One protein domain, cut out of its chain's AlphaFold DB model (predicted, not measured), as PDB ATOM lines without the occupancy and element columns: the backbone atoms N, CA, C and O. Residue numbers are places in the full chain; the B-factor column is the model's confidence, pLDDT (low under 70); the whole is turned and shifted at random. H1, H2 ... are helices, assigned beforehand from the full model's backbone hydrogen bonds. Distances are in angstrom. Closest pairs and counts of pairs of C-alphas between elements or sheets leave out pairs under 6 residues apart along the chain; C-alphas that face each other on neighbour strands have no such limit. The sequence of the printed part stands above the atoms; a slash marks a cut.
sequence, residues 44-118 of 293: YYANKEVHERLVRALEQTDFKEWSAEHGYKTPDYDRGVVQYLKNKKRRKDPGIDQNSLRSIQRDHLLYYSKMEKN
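What this domain is: This is residues 44 to 118 of the 293 residues of an uncharacterized protein of Clostridium sp. OM05-6BH (UniProt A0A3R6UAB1). Two longer helices, H1 and H4, pack on each other and run opposite ways, and H3 comes before H4 as the other leg of a helical hairpin, away from H1. The short H2 follows just past the end of H1 and crosses H3, and a tail, residues 113 to 118, runs on from H4. The printed part has 75 residues, with four named helices in the order H1, H2, H3, H4 and no named strand; the class is all helix. The whole is compact, with a radius of gyration of the C-alphas of 12.5 A, and spans 40 by 28 by 19 A.

How they stand to each other: H1, residues 44 to 59, and H2, residues 63 to 69, are close but not clearly touching; their closest C-alphas, those of Leu 58 and Lys 64, are 7.8 A apart. H2 touches H3, residues 79 to 89, about perpendicular at 78 degrees, closest at the C-alphas of Ser 67 and Gly 80, 6.9 A. H3 and H4, residues 98 to 112, form a helical hairpin at a shallow tilt of 21 degrees, opposite ways. They only just touch, with 3 pairs of C-alphas within 8 A, the closest being Leu 85 and Leu 101 at 7.1 A. H4 touches H1 at 36 degrees, only just a steep tilt, opposite ways; the closest C-alphas, of Leu 54 and Asp 107, are 5.7 A apart. Helix packing is mostly crossed, but only just: 1 of these 3 touching pairs is at a shallow tilt. H1 and H3 are apart, as are H2 and H4. In H1, H2, H3 and H4 every O i to N i+4 pair is within hydrogen-bond range.

Where its parts are: H1 begins at C-alpha 44, (153.643, 95.167, 226.741), and is 22.3 A long. H2 measures 9.8 A and H3 15.8 A. H4 is 20.8 A long and ends at C-alpha 112, (145.163, 104.584, 230.321).

The domain as a whole: The C-alphas farthest apart, those of Lys 92 and Asn 118, are 40.2 A apart. The printed part has no cut; the link from H1 to H2 is tight, the other two are short, and no link is long. The mean pLDDT of the printed part is 87.9, and residues 113 to 115 are under 70.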
ATOM      1  N   TYR A  44     154.751  96.074 227.027       93.88
ATOM      2  CA  TYR A  44     153.643  95.167 226.741       93.88
ATOM      3  C   TYR A  44     153.246  94.349 227.974       93.88
ATOM      4  O   TYR A  44     152.089  94.427 228.382       93.88
ATOM      5  N   TYR A  45     154.189  93.627 228.588       95.38
ATOM      6  CA  TYR A  45     153.902  92.803 229.766       95.38
ATOM      7  C   TYR A  45     153.445  93.650 230.958       95.38
ATOM      8  O   TYR A  45     152.411  93.350 231.547       95.38
ATOM      9  N   ALA A  46     154.119  94.770 231.234       91.19
ATOM     10  CA  ALA A  46     153.739  95.682 232.313       91.19
ATOM     11  C   ALA A  46     152.295  96.186 232.161       91.19
ATOM     12  O   ALA A  46     151.499  96.175 233.100       91.19
ATOM     13  N   ASN A  47     151.923  96.605 230.948       90.31
ATOM     14  CA  ASN A  47     150.569  97.073 230.675       90.31
ATOM     15  C   ASN A  47     149.545  95.937 230.737       90.31
ATOM     16  O   ASN A  47     148.438  96.163 231.222       90.31
ATOM     17  N   LYS A  48     149.896  94.737 230.260       91.94
ATOM     18  CA  LYS A  48     149.037  93.551 230.336       91.94
ATOM     19  C   LYS A  48     148.678  93.243 231.792       91.94
ATOM     20  O   LYS A  48     147.496  93.174 232.111       91.94
ATOM     21  N   GLU A  49     149.663  93.178 232.683       89.44
ATOM     22  CA  GLU A  49     149.440  92.890 234.106       89.44
ATOM     23  C   GLU A  49     148.617  93.968 234.814       89.44
ATOM     24  O   GLU A  49     147.710  93.663 235.590       89.44
ATOM     25  N   VAL A  50     148.895  95.248 234.537       88.75
ATOM     26  CA  VAL A  50     148.094  96.359 235.077       88.75
ATOM     27  C   VAL A  50     146.643  96.249 234.600       88.75
ATOM     28  O   VAL A  50     145.724  96.469 235.391       88.75
ATOM     29  N   HIS A  51     146.422  95.898 233.330       92.00
ATOM     30  CA  HIS A  51     145.081  95.730 232.778       92.00
ATOM     31  C   HIS A  51     144.345  94.545 233.399       92.00
ATOM     32  O   HIS A  51     143.205  94.695 233.824       92.00
ATOM     33  N   GLU A  52     144.990  93.386 233.503       92.44
ATOM     34  CA  GLU A  52     144.400  92.191 234.110       92.44
ATOM     35  C   GLU A  52     144.058  92.425 235.582       92.44
ATOM     36  O   GLU A  52     142.964  92.071 236.025       92.44
ATOM     37  N   ARG A  53     144.937  93.102 236.332       92.38
ATOM     38  CA  ARG A  53     144.660  93.504 237.718       92.38
ATOM     39  C   ARG A  53     143.473  94.464 237.810       92.38
ATOM     40  O   ARG A  53     142.618  94.275 238.672       92.38
ATOM     41  N   LEU A  54     143.385  95.449 236.911       93.25
ATOM     42  CA  LEU A  54     142.244  96.366 236.830       93.25
ATOM     43  C   LEU A  54     140.934  95.616 236.557       93.25
ATOM     44  O   LEU A  54     139.937  95.864 237.233       93.25
ATOM     45  N   VAL A  55     140.933  94.708 235.577       93.88
ATOM     46  CA  VAL A  55     139.756  93.915 235.199       93.88
ATOM     47  C   VAL A  55     139.310  93.037 236.365       93.88
ATOM     48  O   VAL A  55     138.157  93.146 236.773       93.88
ATOM     49  N   ARG A  56     140.220  92.262 236.970       93.56
ATOM     50  CA  ARG A  56     139.917  91.406 238.133       93.56
ATOM     51  C   ARG A  56     139.359  92.213 239.307       93.56
ATOM     52  O   ARG A  56     138.397  91.791 239.940       93.56
ATOM     53  N   ALA A  57     139.922  93.391 239.583       92.69
ATOM     54  CA  ALA A  57     139.428  94.264 240.646       92.69
ATOM     55  C   ALA A  57     138.010  94.791 240.366       92.69
ATOM     56  O   ALA A  57     137.218  94.920 241.291       92.69
ATOM     57  N   LEU A  58     137.673  95.081 239.106       93.88
ATOM     58  CA  LEU A  58     136.332  95.523 238.702       93.88
ATOM     59  C   LEU A  58     135.310  94.378 238.645       93.88
ATOM     60  O   LEU A  58     134.124  94.615 238.844       93.88
ATOM     61  N   GLU A  59     135.741  93.147 238.379       92.69
ATOM     62  CA  GLU A  59     134.877  91.957 238.432       92.69
ATOM     63  C   GLU A  59     134.429  91.617 239.858       92.69
ATOM     64  O   GLU A  59     133.387  90.997 240.047       92.69
ATOM     65  N   GLN A  60     135.188  92.058 240.861       91.44
ATOM     66  CA  GLN A  60     134.832  91.935 242.277       91.44
ATOM     67  C   GLN A  60     133.853  93.025 242.747       91.44
ATOM     68  O   GLN A  60     133.524  93.089 243.932       91.44
ATOM     69  N   THR A  61     133.387  93.896 241.849       92.44
ATOM     70  CA  THR A  61     132.461  94.987 242.165       92.44
ATOM     71  C   THR A  61     131.201  94.929 241.299       92.44
ATOM     72  O   THR A  61     131.114  94.175 240.338       92.44
ATOM     73  N   ASP A  62     130.222  95.791 241.593       92.44
ATOM     74  CA  ASP A  62     128.994  95.969 240.795       92.44
ATOM     75  C   ASP A  62     129.224  96.719 239.461       92.44
ATOM     76  O   ASP A  62     128.306  97.329 238.906       92.44
ATOM     77  N   PHE A  63     130.466  96.775 238.961       94.00
ATOM     78  CA  PHE A  63     130.800  97.552 237.766       94.00
ATOM     79  C   PHE A  63     130.102  97.008 236.521       94.00
ATOM     80  O   PHE A  63     129.669  97.787 235.669       94.00
ATOM     81  N   LYS A  64     129.975  95.684 236.410       92.38
ATOM     82  CA  LYS A  64     129.353  95.029 235.257       92.38
ATOM     83  C   LYS A  64     127.868  95.373 235.159       92.38
ATOM     84  O   LYS A  64     127.405  95.765 234.088       92.38
ATOM     85  N   GLU A  65     127.149  95.286 236.274       92.56
ATOM     86  CA  GLU A  65     125.739  95.661 236.395       92.56
ATOM     87  C   GLU A  65     125.565  97.153 236.120       92.56
ATOM     88  O   GLU A  65     124.774  97.540 235.259       92.56
ATOM     89  N   TRP A  66     126.381  97.992 236.770       93.75
ATOM     90  CA  TRP A  66     126.367  99.436 236.552       93.75
ATOM     91  C   TRP A  66     126.597  99.790 235.075       93.75
ATOM     92  O   TRP A  66     125.919 100.658 234.526       93.75
ATOM     93  N   SER A  67     127.529  99.110 234.404       92.38
ATOM     94  CA  SER A  67     127.839  99.338 232.993       92.38
ATOM     95  C   SER A  67     126.658  98.965 232.086       92.38
ATOM     96  O   SER A  67     126.301  99.743 231.198       92.38
ATOM     97  N   ALA A  68     125.987  97.842 232.354       91.19
ATOM     98  CA  ALA A  68     124.790  97.434 231.619       91.19
ATOM     99  C   ALA A  68     123.632  98.439 231.786       91.19
ATOM    100  O   ALA A  68     123.016  98.838 230.798       91.19
ATOM    101  N   GLU A  69     123.389  98.920 233.012       92.12
ATOM    102  CA  GLU A  69     122.374  99.947 233.304       92.12
ATOM    103  C   GLU A  69     122.628 101.271 232.566       92.12
ATOM    104  O   GLU A  69     121.693 102.009 232.260       92.12
ATOM    105  N   HIS A  70     123.892 101.570 232.250       88.94
ATOM    106  CA  HIS A  70     124.300 102.797 231.558       88.94
ATOM    107  C   HIS A  70     124.449 102.609 230.037       88.94
ATOM    108  O   HIS A  70     124.991 103.482 229.357       88.94
ATOM    109  N   GLY A  71     123.936 101.500 229.489       86.69
ATOM    110  CA  GLY A  71     123.804 101.276 228.047       86.69
ATOM    111  C   GLY A  71     125.034 100.681 227.357       86.69
ATOM    112  O   GLY A  71     125.073 100.628 226.126       86.69
ATOM    113  N   TYR A  72     126.034 100.215 228.110       86.12
ATOM    114  CA  TYR A  72     127.192  99.533 227.539       86.12
ATOM    115  C   TYR A  72     126.885  98.045 227.309       86.12
ATOM    116  O   TYR A  72     126.468  97.336 228.221       86.12
ATOM    117  N   LYS A  73     127.117  97.551 226.084       80.19
ATOM    118  CA  LYS A  73     126.953  96.118 225.747       80.19
ATOM    119  C   LYS A  73     128.016  95.232 226.404       80.19
ATOM    120  O   LYS A  73     127.746  94.080 226.725       80.19
ATOM    121  N   THR A  74     129.217  95.771 226.566       86.06
ATOM    122  CA  THR A  74     130.357  95.162 227.259       86.06
ATOM    123  C   THR A  74     130.965  96.209 228.185       86.06
ATOM    124  O   THR A  74     130.938  97.386 227.807       86.06
ATOM    125  N   PRO A  75     131.536  95.824 229.341       86.44
ATOM    126  CA  PRO A  75     132.161  96.778 230.248       86.44
ATOM    127  C   PRO A  75     133.189  97.667 229.532       86.44
ATOM    128  O   PRO A  75     134.127  97.173 228.908       86.44
ATOM    129  N   ASP A  76     132.995  98.988 229.594       87.94
ATOM    130  CA  ASP A  76     133.948  99.968 229.060       87.94
ATOM    131  C   ASP A  76     135.007 100.290 230.120       87.94
ATOM    132  O   ASP A  76     134.801 101.128 231.006       87.94
ATOM    133  N   TYR A  77     136.150  99.613 230.016       87.94
ATOM    134  CA  TYR A  77     137.266  99.754 230.949       87.94
ATOM    135  C   TYR A  77     137.985 101.115 230.873       87.94
ATOM    136  O   TYR A  77     138.731 101.440 231.793       87.94
ATOM    137  N   ASP A  78     137.737 101.937 229.843       87.94
ATOM    138  CA  ASP A  78     138.304 103.286 229.725       87.94
ATOM    139  C   ASP A  78     137.362 104.335 230.337       87.94
ATOM    140  O   ASP A  78     137.482 104.701 231.512       87.94
ATOM    141  N   ARG A  79     136.388 104.827 229.560       86.94
ATOM    142  CA  ARG A  79     135.538 105.950 229.984       86.94
ATOM    143  C   ARG A  79     134.499 105.508 231.006       86.94
ATOM    144  O   ARG A  79     134.188 106.270 231.927       86.94
ATOM    145  N   GLY A  80     133.996 104.283 230.865       89.75
ATOM    146  CA  GLY A  80     133.049 103.669 231.791       89.75
ATOM    147  C   GLY A  80     133.588 103.618 233.220       89.75
ATOM    148  O   GLY A  80     132.912 104.091 234.136       89.75
ATOM    149  N   VAL A  81     134.830 103.164 233.418       91.81
ATOM    150  CA  VAL A  81     135.477 103.110 234.747       91.81
ATOM    151  C   VAL A  81     135.606 104.495 235.376       91.81
ATOM    152  O   VAL A  81     135.297 104.671 236.556       91.81
ATOM    153  N   VAL A  82     135.984 105.521 234.604       90.56
ATOM    154  CA  VAL A  82     136.068 106.900 235.119       90.56
ATOM    155  C   VAL A  82     134.714 107.375 235.648       90.56
ATOM    156  O   VAL A  82     134.637 107.996 236.712       90.56
ATOM    157  N   GLN A  83     133.639 107.101 234.909       91.75
ATOM    158  CA  GLN A  83     132.296 107.514 235.298       91.75
ATOM    159  C   GLN A  83     131.780 106.711 236.499       91.75
ATOM    160  O   GLN A  83     131.196 107.288 237.420       91.75
ATOM    161  N   TYR A  84     132.068 105.414 236.534       93.44
ATOM    162  CA  TYR A  84     131.771 104.536 237.656       93.44
ATOM    163  C   TYR A  84     132.435 105.010 238.954       93.44
ATOM    164  O   TYR A  84     131.749 105.254 239.950       93.44
ATOM    165  N   LEU A  85     133.750 105.254 238.930       91.75
ATOM    166  CA  LEU A  85     134.499 105.748 240.089       91.75
ATOM    167  C   LEU A  85     133.965 107.103 240.579       91.75
ATOM    168  O   LEU A  85     133.847 107.328 241.786       91.75
ATOM    169  N   LYS A  86     133.596 108.010 239.661       90.94
ATOM    170  CA  LYS A  86     132.958 109.294 240.010       90.94
ATOM    171  C   LYS A  86     131.614 109.099 240.708       90.94
ATOM    172  O   LYS A  86     131.329 109.813 241.668       90.94
ATOM    173  N   ASN A  87     130.799 108.156 240.242       90.62
ATOM    174  CA  ASN A  87     129.501 107.856 240.839       90.62
ATOM    175  C   ASN A  87     129.651 107.249 242.238       90.62
ATOM    176  O   ASN A  87     128.968 107.689 243.162       90.62
ATOM    177  N   LYS A  88     130.582 106.305 242.419       90.81
ATOM    178  CA  LYS A  88     130.862 105.680 243.719       90.81
ATOM    179  C   LYS A  88     131.317 106.697 244.759       90.81
ATOM    180  O   LYS A  88     130.725 106.772 245.829       90.81
ATOM    181  N   LYS A  89     132.263 107.578 244.417       87.25
ATOM    182  CA  LYS A  89     132.771 108.623 245.330       87.25
ATOM    183  C   LYS A  89     131.715 109.620 245.824       87.25
ATOM    184  O   LYS A  89     131.957 110.308 246.808       87.25
ATOM    185  N   ARG A  90     130.573 109.739 245.139       86.81
ATOM    186  CA  ARG A  90     129.470 110.631 245.536       86.81
ATOM    187  C   ARG A  90     128.495 109.984 246.521       86.81
ATOM    188  O   ARG A  90     127.697 110.698 247.122       86.81
ATOM    189  N   ARG A  91     128.509 108.655 246.661       85.38
ATOM    190  CA  ARG A  91     127.597 107.928 247.551       85.38
ATOM    191  C   ARG A  91     128.171 107.875 248.966       85.38
ATOM    192  O   ARG A  91     129.369 107.682 249.142       85.38
ATOM    193  N   LYS A  92     127.298 108.023 249.970       78.75
ATOM    194  CA  LYS A  92     127.662 107.888 251.392       78.75
ATOM    195  C   LYS A  92     128.057 106.448 251.742       78.75
ATOM    196  O   LYS A  92     128.956 106.253 252.547       78.75
ATOM    197  N   ASP A  93     127.408 105.481 251.096       82.69
ATOM    198  CA  ASP A  93     127.769 104.067 251.117       82.69
ATOM    199  C   ASP A  93     127.959 103.581 249.666       82.69
ATOM    200  O   ASP A  93     126.983 103.340 248.946       82.69
ATOM    201  N   PRO A  94     129.205 103.561 249.163       81.50
ATOM    202  CA  PRO A  94     129.500 103.144 247.797       81.50
ATOM    203  C   PRO A  94     129.413 101.626 247.581       81.50
ATOM    204  O   PRO A  94     129.466 101.206 246.423       81.50
ATOM    205  N   GLY A  95     129.297 100.807 248.635       83.12
ATOM    206  CA  GLY A  95     129.362  99.342 248.528       83.12
ATOM    207  C   GLY A  95     130.733  98.802 248.092       83.12
ATOM    208  O   GLY A  95     130.828  97.662 247.660       83.12
ATOM    209  N   ILE A  96     131.777  99.638 248.148       87.25
ATOM    210  CA  ILE A  96     133.180  99.314 247.840       87.25
ATOM    211  C   ILE A  96     134.038 100.097 248.824       87.25
ATOM    212  O   ILE A  96     133.812 101.294 249.021       87.25
ATOM    213  N   ASP A  97     135.021  99.455 249.438       88.19
ATOM    214  CA  ASP A  97     135.902 100.127 250.383       88.19
ATOM    215  C   ASP A  97     136.827 101.154 249.690       88.19
ATOM    216  O   ASP A  97     137.050 101.151 248.474       88.19
ATOM    217  N   GLN A  98     137.386 102.078 250.477       85.50
ATOM    218  CA  GLN A  98     138.231 103.140 249.928       85.50
ATOM    219  C   GLN A  98     139.545 102.632 249.319       85.50
ATOM    220  O   GLN A  98     140.043 103.267 248.386       85.50
ATOM    221  N   ASN A  99     140.114 101.534 249.819       86.50
ATOM    222  CA  ASN A  99     141.390 101.013 249.325       86.50
ATOM    223  C   ASN A  99     141.205 100.378 247.946       86.50
ATOM    224  O   ASN A  99     141.991 100.655 247.037       86.50
ATOM    225  N   SER A 100     140.117  99.634 247.749       88.31
ATOM    226  CA  SER A 100     139.727  99.098 246.441       88.31
ATOM    227  C   SER A 100     139.460 100.215 245.430       88.31
ATOM    228  O   SER A 100     140.000 100.193 244.323       88.31
ATOM    229  N   LEU A 101     138.734 101.275 245.818       88.88
ATOM    230  CA  LEU A 101     138.510 102.439 244.944       88.88
ATOM    231  C   LEU A 101     139.815 103.139 244.536       88.88
ATOM    232  O   LEU A 101     139.956 103.551 243.382       88.88
ATOM    233  N   ARG A 102     140.767 103.294 245.466       87.25
ATOM    234  CA  ARG A 102     142.088 103.874 245.172       87.25
ATOM    235  C   ARG A 102     142.902 102.971 244.251       87.25
ATOM    236  O   ARG A 102     143.519 103.480 243.320       87.25
ATOM    237  N   SER A 103     142.863 101.659 244.471       87.06
ATOM    238  CA  SER A 103     143.595 100.675 243.666       87.06
ATOM    239  C   SER A 103     143.088 100.636 242.225       87.06
ATOM    240  O   SER A 103     143.885 100.809 241.305       87.06
ATOM    241  N   ILE A 104     141.765 100.562 242.023       91.50
ATOM    242  CA  ILE A 104     141.134 100.627 240.693       91.50
ATOM    243  C   ILE A 104     141.486 101.946 239.998       91.50
ATOM    244  O   ILE A 104     141.857 101.956 238.826       91.50
ATOM    245  N   GLN A 105     141.413 103.077 240.712       89.06
ATOM    246  CA  GLN A 105     141.782 104.373 240.142       89.06
ATOM    247  C   GLN A 105     143.262 104.425 239.732       89.06
ATOM    248  O   GLN A 105     143.586 105.007 238.696       89.06
ATOM    249  N   ARG A 106     144.157 103.851 240.543       86.19
ATOM    250  CA  ARG A 106     145.594 103.801 240.267       86.19
ATOM    251  C   ARG A 106     145.883 102.950 239.036       86.19
ATOM    252  O   ARG A 106     146.580 103.427 238.150       86.19
ATOM    253  N   ASP A 107     145.332 101.742 238.955       88.19
ATOM    254  CA  ASP A 107     145.565 100.835 237.826       88.19
ATOM    255  C   ASP A 107     144.946 101.369 236.527       88.19
ATOM    256  O   ASP A 107     145.596 101.345 235.481       88.19
ATOM    257  N   HIS A 108     143.753 101.973 236.602       89.06
ATOM    258  CA  HIS A 108     143.156 102.704 235.478       89.06
ATOM    259  C   HIS A 108     144.072 103.827 234.993       89.06
ATOM    260  O   HIS A 108     144.375 103.910 233.804       89.06
ATOM    261  N   LEU A 109     144.581 104.654 235.913       83.69
ATOM    262  CA  LEU A 109     145.512 105.715 235.557       83.69
ATOM    263  C   LEU A 109     146.796 105.142 234.954       83.69
ATOM    264  O   LEU A 109     147.254 105.665 233.951       83.69
ATOM    265  N   LEU A 110     147.386 104.087 235.514       80.38
ATOM    266  CA  LEU A 110     148.630 103.511 234.997       80.38
ATOM    267  C   LEU A 110     148.471 102.976 233.567       80.38
ATOM    268  O   LEU A 110     149.334 103.257 232.740       80.38
ATOM    269  N   TYR A 111     147.369 102.283 233.266       83.19
ATOM    270  CA  TYR A 111     147.130 101.694 231.945       83.19
ATOM    271  C   TYR A 111     146.672 102.716 230.894       83.19
ATOM    272  O   TYR A 111     147.154 102.709 229.761       83.19
ATOM    273  N   TYR A 112     145.751 103.616 231.257       78.69
ATOM    274  CA  TYR A 112     145.163 104.584 230.321       78.69
ATOM    275  C   TYR A 112     145.893 105.929 230.283       78.69
ATOM    276  O   TYR A 112     145.695 106.717 229.349       78.69
ATOM    277  N   SER A 113     146.761 106.230 231.255       66.50
ATOM    278  CA  SER A 113     147.666 107.366 231.108       66.50
ATOM    279  C   SER A 113     148.715 107.036 230.057       66.50
ATOM    280  O   SER A 113     149.298 105.957 230.017       66.50
ATOM    281  N   LYS A 114     148.986 108.006 229.186       63.66
ATOM    282  CA  LYS A 114     150.064 107.929 228.198       63.66
ATOM    283  C   LYS A 114     151.424 108.093 228.886       63.66
ATOM    284  O   LYS A 114     152.167 109.007 228.530       63.66
ATOM    285  N   MET A 115     151.720 107.295 229.916       66.19
ATOM    286  CA  MET A 115     153.043 107.306 230.530       66.19
ATOM    287  C   MET A 115     154.088 107.048 229.453       66.19
ATOM    288  O   MET A 115     153.894 106.252 228.530       66.19
ATOM    289  N   GLU A 116     155.203 107.759 229.557       80.19
ATOM    290  CA  GLU A 116     156.289 107.576 228.612       80.19
ATOM    291  C   GLU A 116     156.827 106.147 228.731       80.19
ATOM    292  O   GLU A 116     157.116 105.664 229.822       80.19
ATOM    293  N   LYS A 117     156.979 105.462 227.595       84.25
ATOM    294  CA  LYS A 117     157.419 104.057 227.540       84.25
ATOM    295  C   LYS A 117     158.718 103.803 228.306       84.25
ATOM    296  O   LYS A 117     158.891 102.744 228.898       84.25
ATOM    297  N   ASN A 118     159.625 104.781 228.297       87.62
ATOM    298  CA  ASN A 118     160.883 104.706 229.032       87.62
ATOM    299  C   ASN A 118     160.635 104.666 230.543       87.62
ATOM    300  O   ASN A 118     161.259 103.874 231.236       87.62
TER     301      ASN A 118